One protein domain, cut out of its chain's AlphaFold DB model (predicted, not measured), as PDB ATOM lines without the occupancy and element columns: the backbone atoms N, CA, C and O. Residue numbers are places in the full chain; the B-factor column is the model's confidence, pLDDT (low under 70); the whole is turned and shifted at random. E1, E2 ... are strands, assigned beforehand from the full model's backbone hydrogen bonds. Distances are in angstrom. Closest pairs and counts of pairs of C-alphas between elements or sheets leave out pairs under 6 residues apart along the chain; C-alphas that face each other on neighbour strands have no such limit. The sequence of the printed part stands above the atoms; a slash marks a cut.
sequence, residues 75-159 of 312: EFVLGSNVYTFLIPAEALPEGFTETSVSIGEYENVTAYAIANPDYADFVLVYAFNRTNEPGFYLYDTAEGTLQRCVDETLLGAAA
ATOM      1  N   GLU A  75     -21.155  18.369 -33.854       91.12
ATOM      2  CA  GLU A  75     -20.007  18.180 -34.733       91.12
ATOM      3  C   GLU A  75     -18.848  19.079 -34.297       91.12
ATOM      4  O   GLU A  75     -18.912  20.306 -34.357       91.12
ATOM      5  N   PHE A  76     -17.753  18.459 -33.874       91.25
ATOM      6  CA  PHE A  76     -16.492  19.128 -33.615       91.25
ATOM      7  C   PHE A  76     -15.626  19.114 -34.874       91.25
ATOM      8  O   PHE A  76     -15.209  18.055 -35.350       91.25
ATOM      9  N   VAL A  77     -15.347  20.300 -35.414       91.31
ATOM     10  CA  VAL A  77     -14.540  20.473 -36.626       91.31
ATOM     11  C   VAL A  77     -13.107  20.830 -36.243       91.31
ATOM     12  O   VAL A  77     -12.859  21.873 -35.641       91.31
ATOM     13  N   LEU A  78     -12.151  19.991 -36.643       90.19
ATOM     14  CA  LEU A  78     -10.721  20.230 -36.448       90.19
ATOM     15  C   LEU A  78      -9.983  20.120 -37.788       90.19
ATOM     16  O   LEU A  78      -9.711  19.027 -38.299       90.19
ATOM     17  N   GLY A  79      -9.671  21.276 -38.377       88.50
ATOM     18  CA  GLY A  79      -9.105  21.357 -39.723       88.50
ATOM     19  C   GLY A  79     -10.090  20.835 -40.772       88.50
ATOM     20  O   GLY A  79     -11.153  21.413 -40.964       88.50
ATOM     21  N   SER A  80      -9.737  19.745 -41.459       88.38
ATOM     22  CA  SER A  80     -10.609  19.070 -42.435       88.38
ATOM     23  C   SER A  80     -11.393  17.887 -41.857       88.38
ATOM     24  O   SER A  80     -12.109  17.215 -42.600       88.38
ATOM     25  N   ASN A  81     -11.210  17.581 -40.571       89.06
ATOM     26  CA  ASN A  81     -11.853  16.451 -39.912       89.06
ATOM     27  C   ASN A  81     -13.072  16.923 -39.122       89.06
ATOM     28  O   ASN A  81     -13.052  17.997 -38.524       89.06
ATOM     29  N   VAL A  82     -14.104  16.086 -39.106       91.06
ATOM     30  CA  VAL A  82     -15.313  16.276 -38.302       91.06
ATOM     31  C   VAL A  82     -15.436  15.080 -37.376       91.06
ATOM     32  O   VAL A  82     -15.270  13.940 -37.821       91.06
ATOM     33  N   TYR A  83     -15.696  15.359 -36.106       93.00
ATOM     34  CA  TYR A  83     -15.859  14.373 -35.052       93.00
ATOM     35  C   TYR A  83     -17.189  14.580 -34.343       93.00
ATOM     36  O   TYR A  83     -17.616  15.710 -34.130       93.00
ATOM     37  N   THR A  84     -17.803  13.493 -33.904       93.50
ATOM     38  CA  THR A  84     -18.956  13.530 -33.008       93.50
ATOM     39  C   THR A  84     -18.612  12.750 -31.756       93.50
ATOM     40  O   THR A  84     -18.273  11.568 -31.836       93.50
ATOM     41  N   PHE A  85     -18.687  13.413 -30.603       93.69
ATOM     42  CA  PHE A  85     -18.393  12.794 -29.315       93.69
ATOM     43  C   PHE A  85     -19.492  11.813 -28.908       93.69
ATOM     44  O   PHE A  85     -20.684  12.069 -29.071       93.69
ATOM     45  N   LEU A  86     -19.059  10.681 -28.371       93.56
ATOM     46  CA  LEU A  86     -19.878   9.558 -27.959       93.56
ATOM     47  C   LEU A  86     -19.575   9.196 -26.507       93.56
ATOM     48  O   LEU A  86     -18.518   9.511 -25.966       93.56
ATOM     49  N   ILE A  87     -20.481   8.426 -25.917       91.69
ATOM     50  CA  ILE A  87     -20.214   7.689 -24.687       91.69
ATOM     51  C   ILE A  87     -20.103   6.206 -25.077       91.69
ATOM     52  O   ILE A  87     -21.006   5.714 -25.760       91.69
ATOM     53  N   PRO A  88     -19.034   5.485 -24.696       88.38
ATOM     54  CA  PRO A  88     -18.897   4.060 -24.964       88.38
ATOM     55  C   PRO A  88     -20.042   3.271 -24.313       88.38
ATOM     56  O   PRO A  88     -20.535   3.620 -23.236       88.38
ATOM     57  N   ALA A  89     -20.497   2.223 -25.000       82.56
ATOM     58  CA  ALA A  89     -21.555   1.336 -24.508       82.56
ATOM     59  C   ALA A  89     -21.065   0.456 -23.345       82.56
ATOM     60  O   ALA A  89     -21.806   0.177 -22.405       82.56
ATOM     61  N   GLU A  90     -19.798   0.045 -23.398       80.12
ATOM     62  CA  GLU A  90     -19.171  -0.813 -22.397       80.12
ATOM     63  C   GLU A  90     -18.438   0.003 -21.326       80.12
ATOM     64  O   GLU A  90     -18.036   1.150 -21.544       80.12
ATOM     65  N   ALA A  91     -18.261  -0.606 -20.150       72.00
ATOM     66  CA  ALA A  91     -17.427  -0.040 -19.099       72.00
ATOM     67  C   ALA A  91     -15.970   0.037 -19.571       72.00
ATOM     68  O   ALA A  91     -15.481  -0.873 -20.243       72.00
ATOM     69  N   LEU A  92     -15.274   1.113 -19.205       76.06
ATOM     70  CA  LEU A  92     -13.883   1.269 -19.605       76.06
ATOM     71  C   LEU A  92     -12.974   0.238 -18.931       76.06
ATOM     72  O   LEU A  92     -13.243  -0.178 -17.800       76.06
ATOM     73  N   PRO A  93     -11.865  -0.120 -19.599       66.38
ATOM     74  CA  PRO A  93     -10.779  -0.873 -18.998       66.38
ATOM     75  C   PRO A  93     -10.256  -0.257 -17.702       66.38
ATOM     76  O   PRO A  93     -10.310   0.955 -17.478       66.38
ATOM     77  N   GLU A  94      -9.668  -1.113 -16.871       69.94
ATOM     78  CA  GLU A  94      -8.957  -0.696 -15.668       69.94
ATOM     79  C   GLU A  94      -7.797   0.252 -16.026       69.94
ATOM     80  O   GLU A  94      -7.050   0.007 -16.972       69.94
ATOM     81  N   GLY A  95      -7.647   1.346 -15.273       74.75
ATOM     82  CA  GLY A  95      -6.624   2.374 -15.522       74.75
ATOM     83  C   GLY A  95      -7.151   3.685 -16.111       74.75
ATOM     84  O   GLY A  95      -6.386   4.647 -16.214       74.75
ATOM     85  N   PHE A  96      -8.449   3.756 -16.417       84.81
ATOM     86  CA  PHE A  96      -9.123   4.977 -16.852       84.81
ATOM     87  C   PHE A  96     -10.127   5.479 -15.826       84.81
ATOM     88  O   PHE A  96     -10.872   4.704 -15.229       84.81
ATOM     89  N   THR A  97     -10.172   6.798 -15.646       88.50
ATOM     90  CA  THR A  97     -11.184   7.459 -14.812       88.50
ATOM     91  C   THR A  97     -12.018   8.394 -15.676       88.50
ATOM     92  O   THR A  97     -11.466   9.274 -16.335       88.50
ATOM     93  N   GLU A  98     -13.340   8.197 -15.683       91.38
ATOM     94  CA  GLU A  98     -14.272   9.108 -16.357       91.38
ATOM     95  C   GLU A  98     -14.152  10.514 -15.760       91.38
ATOM     96  O   GLU A  98     -14.175  10.703 -14.543       91.38
ATOM     97  N   THR A  99     -13.990  11.494 -16.638       92.12
ATOM     98  CA  THR A  99     -13.856  12.909 -16.323       92.12
ATOM     99  C   THR A  99     -14.615  13.739 -17.358       92.12
ATOM    100  O   THR A  99     -15.149  13.223 -18.341       92.12
ATOM    101  N   SER A 100     -14.676  15.041 -17.121       92.94
ATOM    102  CA  SER A 100     -15.330  16.019 -17.979       92.94
ATOM    103  C   SER A 100     -14.296  17.059 -18.393       92.94
ATOM    104  O   SER A 100     -13.599  17.600 -17.532       92.94
ATOM    105  N   VAL A 101     -14.160  17.320 -19.693       93.75
ATOM    106  CA  VAL A 101     -13.143  18.233 -20.236       93.75
ATOM    107  C   VAL A 101     -13.757  19.192 -21.251       93.75
ATOM    108  O   VAL A 101     -14.764  18.880 -21.888       93.75
ATOM    109  N   SER A 102     -13.146  20.364 -21.409       93.38
ATOM    110  CA  SER A 102     -13.487  21.285 -22.493       93.38
ATOM    111  C   SER A 102     -12.659  20.970 -23.740       93.38
ATOM    112  O   SER A 102     -11.431  20.894 -23.669       93.38
ATOM    113  N   ILE A 103     -13.325  20.802 -24.882       92.12
ATOM    114  CA  ILE A 103     -12.696  20.531 -26.181       92.12
ATOM    115  C   ILE A 103     -13.137  21.595 -27.179       92.12
ATOM    116  O   ILE A 103     -14.292  21.626 -27.600       92.12
ATOM    117  N   GLY A 104     -12.214  22.476 -27.564       88.12
ATOM    118  CA  GLY A 104     -12.556  23.655 -28.357       88.12
ATOM    119  C   GLY A 104     -13.582  24.528 -27.626       88.12
ATOM    120  O   GLY A 104     -13.321  24.998 -26.523       88.12
ATOM    121  N   GLU A 105     -14.747  24.729 -28.239       89.00
ATOM    122  CA  GLU A 105     -15.880  25.465 -27.655       89.00
ATOM    123  C   GLU A 105     -16.857  24.578 -26.863       89.00
ATOM    124  O   GLU A 105     -17.784  25.082 -26.233       89.00
ATOM    125  N   TYR A 106     -16.657  23.257 -26.882       89.25
ATOM    126  CA  TYR A 106     -17.532  22.307 -26.210       89.25
ATOM    127  C   TYR A 106     -17.107  22.124 -24.764       89.25
ATOM    128  O   TYR A 106     -16.036  21.591 -24.479       89.25
ATOM    129  N   GLU A 107     -17.968  22.540 -23.845       89.00
ATOM    130  CA  GLU A 107     -17.795  22.287 -22.421       89.00
ATOM    131  C   GLU A 107     -18.384  20.929 -22.035       89.00
ATOM    132  O   GLU A 107     -19.365  20.458 -22.611       89.00
ATOM    133  N   ASN A 108     -17.819  20.327 -20.994       89.81
ATOM    134  CA  ASN A 108     -18.303  19.090 -20.390       89.81
ATOM    135  C   ASN A 108     -18.352  17.860 -21.314       89.81
ATOM    136  O   ASN A 108     -19.246  17.017 -21.195       89.81
ATOM    137  N   VAL A 109     -17.389  17.729 -22.226       91.62
ATOM    138  CA  VAL A 109     -17.247  16.515 -23.035       91.62
ATOM    139  C   VAL A 109     -16.783  15.372 -22.132       91.62
ATOM    140  O   VAL A 109     -15.783  15.500 -21.422       91.62
ATOM    141  N   THR A 110     -17.501  14.245 -22.162       92.69
ATOM    142  CA  THR A 110     -17.096  13.028 -21.448       92.69
ATOM    143  C   THR A 110     -15.767  12.527 -22.002       92.69
ATOM    144  O   THR A 110     -15.645  12.217 -23.187       92.69
ATOM    145  N   ALA A 111     -14.776  12.431 -21.124       93.62
ATOM    146  CA  ALA A 111     -13.433  11.983 -21.444       93.62
ATOM    147  C   ALA A 111     -12.911  11.041 -20.356       93.62
ATOM    148  O   ALA A 111     -13.544  10.835 -19.321       93.62
ATOM    149  N   TYR A 112     -11.739  10.463 -20.587       92.75
ATOM    150  CA  TYR A 112     -11.154   9.454 -19.719       92.75
ATOM    151  C   TYR A 112      -9.699   9.793 -19.443       92.75
ATOM    152  O   TYR A 112      -8.855   9.757 -20.340       92.75
ATOM    153  N   ALA A 113      -9.422  10.144 -18.189       91.25
ATOM    154  CA  ALA A 113      -8.079  10.457 -17.735       91.25
ATOM    155  C   ALA A 113      -7.232   9.181 -17.688       91.25
ATOM    156  O   ALA A 113      -7.681   8.143 -17.190       91.25
ATOM    157  N   ILE A 114      -6.005   9.282 -18.196       89.06
ATOM    158  CA  ILE A 114      -5.008   8.214 -18.160       89.06
ATOM    159  C   ILE A 114      -4.335   8.254 -16.783       89.06
ATOM    160  O   ILE A 114      -3.841   9.295 -16.364       89.06
ATOM    161  N   ALA A 115      -4.285   7.127 -16.067       84.81
ATOM    162  CA  ALA A 115      -3.715   7.087 -14.712       84.81
ATOM    163  C   ALA A 115      -2.208   7.420 -14.638       84.81
ATOM    164  O   ALA A 115      -1.687   7.704 -13.558       84.81
ATOM    165  N   ASN A 116      -1.490   7.358 -15.761       83.81
ATOM    166  CA  ASN A 116      -0.065   7.656 -15.813       83.81
ATOM    167  C   ASN A 116       0.174   9.186 -15.794       83.81
ATOM    168  O   ASN A 116      -0.260   9.867 -16.722       83.81
ATOM    169  N   PRO A 117       0.901   9.727 -14.793       84.25
ATOM    170  CA  PRO A 117       1.147  11.164 -14.664       84.25
ATOM    171  C   PRO A 117       1.946  11.772 -15.824       84.25
ATOM    172  O   PRO A 117       1.818  12.968 -16.066       84.25
ATOM    173  N   ASP A 118       2.723  10.975 -16.565       85.62
ATOM    174  CA  ASP A 118       3.432  11.444 -17.764       85.62
ATOM    175  C   ASP A 118       2.462  11.832 -18.898       85.62
ATOM    176  O   ASP A 118       2.851  12.517 -19.841       85.62
ATOM    177  N   TYR A 119       1.195  11.417 -18.794       86.62
ATOM    178  CA  TYR A 119       0.120  11.715 -19.739       86.62
ATOM    179  C   TYR A 119      -0.958  12.624 -19.130       86.62
ATOM    180  O   TYR A 119      -2.098  12.598 -19.582       86.62
ATOM    181  N   ALA A 120      -0.629  13.420 -18.107       87.69
ATOM    182  CA  ALA A 120      -1.604  14.266 -17.408       87.69
ATOM    183  C   ALA A 120      -2.317  15.283 -18.320       87.69
ATOM    184  O   ALA A 120      -3.485  15.587 -18.087       87.69
ATOM    185  N   ASP A 121      -1.639  15.766 -19.364       93.75
ATOM    186  CA  ASP A 121      -2.208  16.700 -20.344       93.75
ATOM    187  C   ASP A 121      -3.026  15.988 -21.435       93.75
ATOM    188  O   ASP A 121      -3.618  16.644 -22.292       93.75
ATOM    189  N   PHE A 122      -3.100  14.655 -21.402       92.69
ATOM    190  CA  PHE A 122      -3.821  13.851 -22.378       92.69
ATOM    191  C   PHE A 122      -5.026  13.150 -21.764       92.69
ATOM    192  O   PHE A 122      -4.978  12.566 -20.680       92.69
ATOM    193  N   VAL A 123      -6.111  13.127 -22.525       93.75
ATOM    194  CA  VAL A 123      -7.317  12.372 -22.181       93.75
ATOM    195  C   VAL A 123      -7.789  11.571 -23.381       93.75
ATOM    196  O   VAL A 123      -7.590  11.969 -24.528       93.75
ATOM    197  N   LEU A 124      -8.431  10.434 -23.129       93.56
ATOM    198  CA  LEU A 124      -9.147   9.725 -24.179       93.56
ATOM    199  C   LEU A 124     -10.565  10.254 -24.306       93.56
ATOM    200  O   LEU A 124     -11.257  10.473 -23.316       93.56
ATOM    201  N   VAL A 125     -11.021  10.382 -25.540       94.00
ATOM    202  CA  VAL A 125     -12.383  10.770 -25.883       94.00
ATOM    203  C   VAL A 125     -12.927   9.729 -26.840       94.00
ATOM    204  O   VAL A 125     -12.246   9.334 -27.788       94.00
ATOM    205  N   TYR A 126     -14.139   9.253 -26.590       93.75
ATOM    206  CA  TYR A 126     -14.801   8.337 -27.507       93.75
ATOM    207  C   TYR A 126     -15.583   9.153 -28.534       93.75
ATOM    208  O   TYR A 126     -16.338  10.054 -28.175       93.75
ATOM    209  N   ALA A 127     -15.370   8.892 -29.816       93.81
ATOM    210  CA  ALA A 127     -15.997   9.647 -30.894       93.81
ATOM    211  C   ALA A 127     -16.100   8.796 -32.160       93.81
ATOM    212  O   ALA A 127     -15.409   7.788 -32.291       93.81
ATOM    213  N   PHE A 128     -16.908   9.222 -33.124       92.25
ATOM    214  CA  PHE A 128     -16.737   8.796 -34.511       92.25
ATOM    215  C   PHE A 128     -16.306   9.972 -35.381       92.25
ATOM    216  O   PHE A 128     -16.572  11.130 -35.063       92.25
ATOM    217  N   ASN A 129     -15.608   9.670 -36.471       89.69
ATOM    218  CA  ASN A 129     -15.236  10.645 -37.495       89.69
ATOM    219  C   ASN A 129     -16.251  10.619 -38.655       89.69
ATOM    220  O   ASN A 129     -17.244   9.904 -38.612       89.69
ATOM    221  N   ARG A 130     -15.963  11.321 -39.750       83.56
ATOM    222  CA  ARG A 130     -16.829  11.369 -40.941       83.56
ATOM    223  C   ARG A 130     -17.168  10.011 -41.581       83.56
ATOM    224  O   ARG A 130     -18.143   9.925 -42.314       83.56
ATOM    225  N   THR A 131     -16.392   8.950 -41.330       82.88
ATOM    226  CA  THR A 131     -16.736   7.587 -41.785       82.88
ATOM    227  C   THR A 131     -17.665   6.857 -40.814       82.88
ATOM    228  O   THR A 131     -17.923   5.669 -40.992       82.88
ATOM    229  N   ASN A 132     -18.150   7.559 -39.787       82.56
ATOM    230  CA  ASN A 132     -19.033   7.084 -38.729       82.56
ATOM    231  C   ASN A 132     -18.486   5.912 -37.911       82.56
ATOM    232  O   ASN A 132     -19.242   5.283 -37.181       82.56
ATOM    233  N   GLU A 133     -17.182   5.643 -37.996       88.00
ATOM    234  CA  GLU A 133     -16.526   4.570 -37.253       88.00
ATOM    235  C   GLU A 133     -16.216   5.040 -35.823       88.00
ATOM    236  O   GLU A 133     -15.405   5.964 -35.657       88.00
ATOM    237  N   PRO A 134     -16.834   4.439 -34.787       90.62
ATOM    238  CA  PRO A 134     -16.540   4.771 -33.402       90.62
ATOM    239  C   PRO A 134     -15.131   4.330 -33.007       90.62
ATOM    240  O   PRO A 134     -14.638   3.280 -33.422       90.62
ATOM    241  N   GLY A 135     -14.481   5.114 -32.160       90.88
ATOM    242  CA  GLY A 135     -13.176   4.777 -31.622       90.88
ATOM    243  C   GLY A 135     -12.723   5.759 -30.558       90.88
ATOM    244  O   GLY A 135     -13.311   6.823 -30.360       90.88
ATOM    245  N   PHE A 136     -11.648   5.392 -29.871       92.25
ATOM    246  CA  PHE A 136     -10.988   6.291 -28.939       92.25
ATOM    247  C   PHE A 136     -10.021   7.219 -29.669       92.25
ATOM    248  O   PHE A 136      -9.273   6.813 -30.562       92.25
ATOM    249  N   TYR A 137     -10.017   8.470 -29.240       93.56
ATOM    250  CA  TYR A 137      -9.127   9.521 -29.695       93.56
ATOM    251  C   TYR A 137      -8.370  10.068 -28.493       93.56
ATOM    252  O   TYR A 137      -8.955  10.274 -27.435       93.56
ATOM    253  N   LEU A 138      -7.074  10.286 -28.657       93.81
ATOM    254  CA  LEU A 138      -6.247  10.991 -27.697       93.81
ATOM    255  C   LEU A 138      -6.392  12.490 -27.959       93.81
ATOM    256  O   LEU A 138      -6.117  12.952 -29.069       93.81
ATOM    257  N   TYR A 139      -6.860  13.218 -26.954       95.12
ATOM    258  CA  TYR A 139      -6.966  14.668 -26.965       95.12
ATOM    259  C   TYR A 139      -5.857  15.262 -26.103       95.12
ATOM    260  O   TYR A 139      -5.748  14.927 -24.922       95.12
ATOM    261  N   ASP A 140      -5.051  16.130 -26.702       95.06
ATOM    262  CA  ASP A 140      -4.075  16.954 -26.000       95.06
ATOM    263  C   ASP A 140      -4.783  18.205 -25.470       95.06
ATOM    264  O   ASP A 140      -5.221  19.065 -26.238       95.06
ATOM    265  N   THR A 141      -4.922  18.300 -24.151       94.06
ATOM    266  CA  THR A 141      -5.602  19.422 -23.493       94.06
ATOM    267  C   THR A 141      -4.770  20.704 -23.479       94.06
ATOM    268  O   THR A 141      -5.339  21.785 -23.323       94.06
ATOM    269  N   ALA A 142      -3.450  20.612 -23.672       93.19
ATOM    270  CA  ALA A 142      -2.548  21.756 -23.723       93.19
ATOM    271  C   ALA A 142      -2.455  22.348 -25.139       93.19
ATOM    272  O   ALA A 142      -2.453  23.570 -25.297       93.19
ATOM    273  N   GLU A 143      -2.405  21.496 -26.167       93.88
ATOM    274  CA  GLU A 143      -2.275  21.915 -27.571       93.88
ATOM    275  C   GLU A 143      -3.606  21.948 -28.341       93.88
ATOM    276  O   GLU A 143      -3.680  22.531 -29.423       93.88
ATOM    277  N   GLY A 144      -4.668  21.339 -27.807       92.62
ATOM    278  CA  GLY A 144      -5.979  21.275 -28.459       92.62
ATOM    279  C   GLY A 144      -5.998  20.381 -29.701       92.62
ATOM    280  O   GLY A 144      -6.777  20.615 -30.629       92.62
ATOM    281  N   THR A 145      -5.125  19.372 -29.753       93.00
ATOM    282  CA  THR A 145      -5.028  18.442 -30.884       93.00
ATOM    283  C   THR A 145      -5.767  17.142 -30.586       93.00
ATOM    284  O   THR A 145      -5.848  16.699 -29.443       93.00
ATOM    285  N   LEU A 146      -6.340  16.525 -31.623       93.44
ATOM    286  CA  LEU A 146      -7.088  15.275 -31.506       93.44
ATOM    287  C   LEU A 146      -6.549  14.255 -32.509       93.44
ATOM    288  O   LEU A 146      -6.547  14.506 -33.718       93.44
ATOM    289  N   GLN A 147      -6.120  13.094 -32.016       92.50
ATOM    290  CA  GLN A 147      -5.559  12.017 -32.829       92.50
ATOM    291  C   GLN A 147      -6.229  10.684 -32.503       92.50
ATOM    292  O   GLN A 147      -6.534  10.398 -31.351       92.50
ATOM    293  N   ARG A 148      -6.449   9.828 -33.508       91.88
ATOM    294  CA  ARG A 148      -6.995   8.484 -33.274       91.88
ATOM    295  C   ARG A 148      -6.033   7.672 -32.404       91.88
ATOM    296  O   ARG A 148      -4.861   7.529 -32.751       91.88
ATOM    297  N   CYS A 149      -6.533   7.138 -31.293       89.44
ATOM    298  CA  CYS A 149      -5.766   6.260 -30.425       89.44
ATOM    299  C   CYS A 149      -5.734   4.861 -31.052       89.44
ATOM    300  O   CYS A 149      -6.775   4.249 -31.282       89.44
ATOM    301  N   VAL A 150      -4.533   4.380 -31.371       80.31
ATOM    302  CA  VAL A 150      -4.294   3.046 -31.956       80.31
ATOM    303  C   VAL A 150      -3.526   2.128 -31.008       80.31
ATOM    304  O   VAL A 150      -3.200   1.001 -31.367       80.31
ATOM    305  N   ASP A 151      -3.191   2.625 -29.818       70.69
ATOM    306  CA  ASP A 151      -2.350   1.907 -28.878       70.69
ATOM    307  C   ASP A 151      -3.202   1.011 -27.973       70.69
ATOM    308  O   ASP A 151      -3.890   1.478 -27.062       70.69
ATOM    309  N   GLU A 152      -3.139  -0.296 -28.222       56.88
ATOM    310  CA  GLU A 152      -3.801  -1.309 -27.396       56.88
ATOM    311  C   GLU A 152      -3.261  -1.348 -25.959       56.88
ATOM    312  O   GLU A 152      -3.958  -1.817 -25.059       56.88
ATOM    313  N   THR A 153      -2.040  -0.852 -25.722       61.12
ATOM    314  CA  THR A 153      -1.447  -0.808 -24.377       61.12
ATOM    315  C   THR A 153      -2.013   0.327 -23.536       61.12
ATOM    316  O   THR A 153      -2.166   0.157 -22.328       61.12
ATOM    317  N   LEU A 154      -2.395   1.441 -24.170       62.53
ATOM    318  CA  LEU A 154      -3.200   2.469 -23.521       62.53
ATOM    319  C   LEU A 154      -4.634   1.961 -23.355       62.53
ATOM    320  O   LEU A 154      -5.157   2.012 -22.257       62.53
ATOM    321  N   LEU A 155      -5.249   1.395 -24.395       58.66
ATOM    322  CA  LEU A 155      -6.676   1.039 -24.426       58.66
ATOM    323  C   LEU A 155      -7.070  -0.271 -23.722       58.66
ATOM    324  O   LEU A 155      -8.211  -0.697 -23.872       58.66
ATOM    325  N   GLY A 156      -6.160  -0.922 -22.989       50.62
ATOM    326  CA  GLY A 156      -6.439  -2.076 -22.124       50.62
ATOM    327  C   GLY A 156      -7.504  -3.057 -22.644       50.62
ATOM    328  O   GLY A 156      -8.590  -3.112 -22.094       50.62
ATOM    329  N   ALA A 157      -7.221  -3.840 -23.686       38.91
ATOM    330  CA  ALA A 157      -8.024  -4.995 -24.138       38.91
ATOM    331  C   ALA A 157      -9.560  -4.827 -24.324       38.91
ATOM    332  O   ALA A 157     -10.250  -5.840 -24.446       38.91
ATOM    333  N   ALA A 158     -10.111  -3.611 -24.414       41.69
ATOM    334  CA  ALA A 158     -11.519  -3.393 -24.767       41.69
ATOM    335  C   ALA A 158     -11.657  -2.321 -25.857       41.69
ATOM    336  O   ALA A 158     -12.206  -1.241 -25.657       41.69
ATOM    337  N   ALA A 159     -11.150  -2.633 -27.048       46.22
ATOM    338  CA  ALA A 159     -11.734  -2.087 -28.265       46.22
ATOM    339  C   ALA A 159     -12.824  -3.074 -28.722       46.22
ATOM    340  O   ALA A 159     -12.502  -4.258 -28.890       46.22
TER     341      ALA A 159
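Overview. This is residues 75 to 159 of the 312 residues of an uncharacterized protein of Clostridiales bacterium (UniProt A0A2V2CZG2). One strongly twisted sheet is sharply bent on itself, its strands E3, E4 and E5 each turning through 62 to 66 degrees along their length. E5 and E6 lie at the middle; the hairpin of E3 and E4 and the hairpin of E1 and E2 are joined to different parts of the same side of E5, and E7 covers the other side of E6. The printed part has 85 residues with seven named strands, E1 to E7 in chain order, and no named helix: all strand, antiparallel throughout, in a branched sheet. It is compact, with a radius of gyration of the C-alphas of 12.0 A, and rounded, spanning 32 by 26 by 20 A.

Arrangement. E1, residues 76 to 78, and E2, residues 81 to 85, form a hairpin, with N 76 and O 83 2.8 A apart, within hydrogen-bond range. On the other side of E2 is E5, residues 122 to 129, antiparallel to it, with N 84 and O 128 at 2.9 A. E3, residues 96 to 103, and E4, residues 106 to 114, form another hairpin, with N 99 and O 111 at 2.8 A. E4 and E5 form a hairpin too, with N 112 and O 124 at 2.8 A. E2, beside residues 127 to 129, and E4, beside residues 123 to 125, lie on one side of E5. On the other side is E6, residues 134 to 140, in a hairpin with E5, N 125 and O 137 being 2.8 A apart. E6 and E7, residues 145 to 148, form the last hairpin, with N 138 and O 147 at 2.7 A. E3 to E7 are a meander, each strand the antiparallel neighbour of the one before. E2 to E5 are a Greek key, a meander of three strands with the first strand the antiparallel neighbour of the fourth. The edge strands are E1, E3 and E7. E2 and E7 are apart, as are E3 and E7.

Along the chain. E1 begins at C-alpha 76, (-16.492, 19.128, -33.615). E2 is 13.0 A long. E3, 18.5 A, bends by 63 degrees at residue 100; E4, 20.5 A, by 62 degrees at residue 110; E5, 19.2 A, by 66 degrees at residue 126. E6 is 18.9 A long, and E7 ends at C-alpha 148, (-6.995, 8.484, -33.274).

Size, cuts and confidence. The two C-alphas farthest apart, those of Ser 80 and Glu 94, are 33.3 A apart. The printed part has no cut and no long link. The mean pLDDT of the printed part is 85.4; residues 93 to 94 and 152 to 159 are under 70.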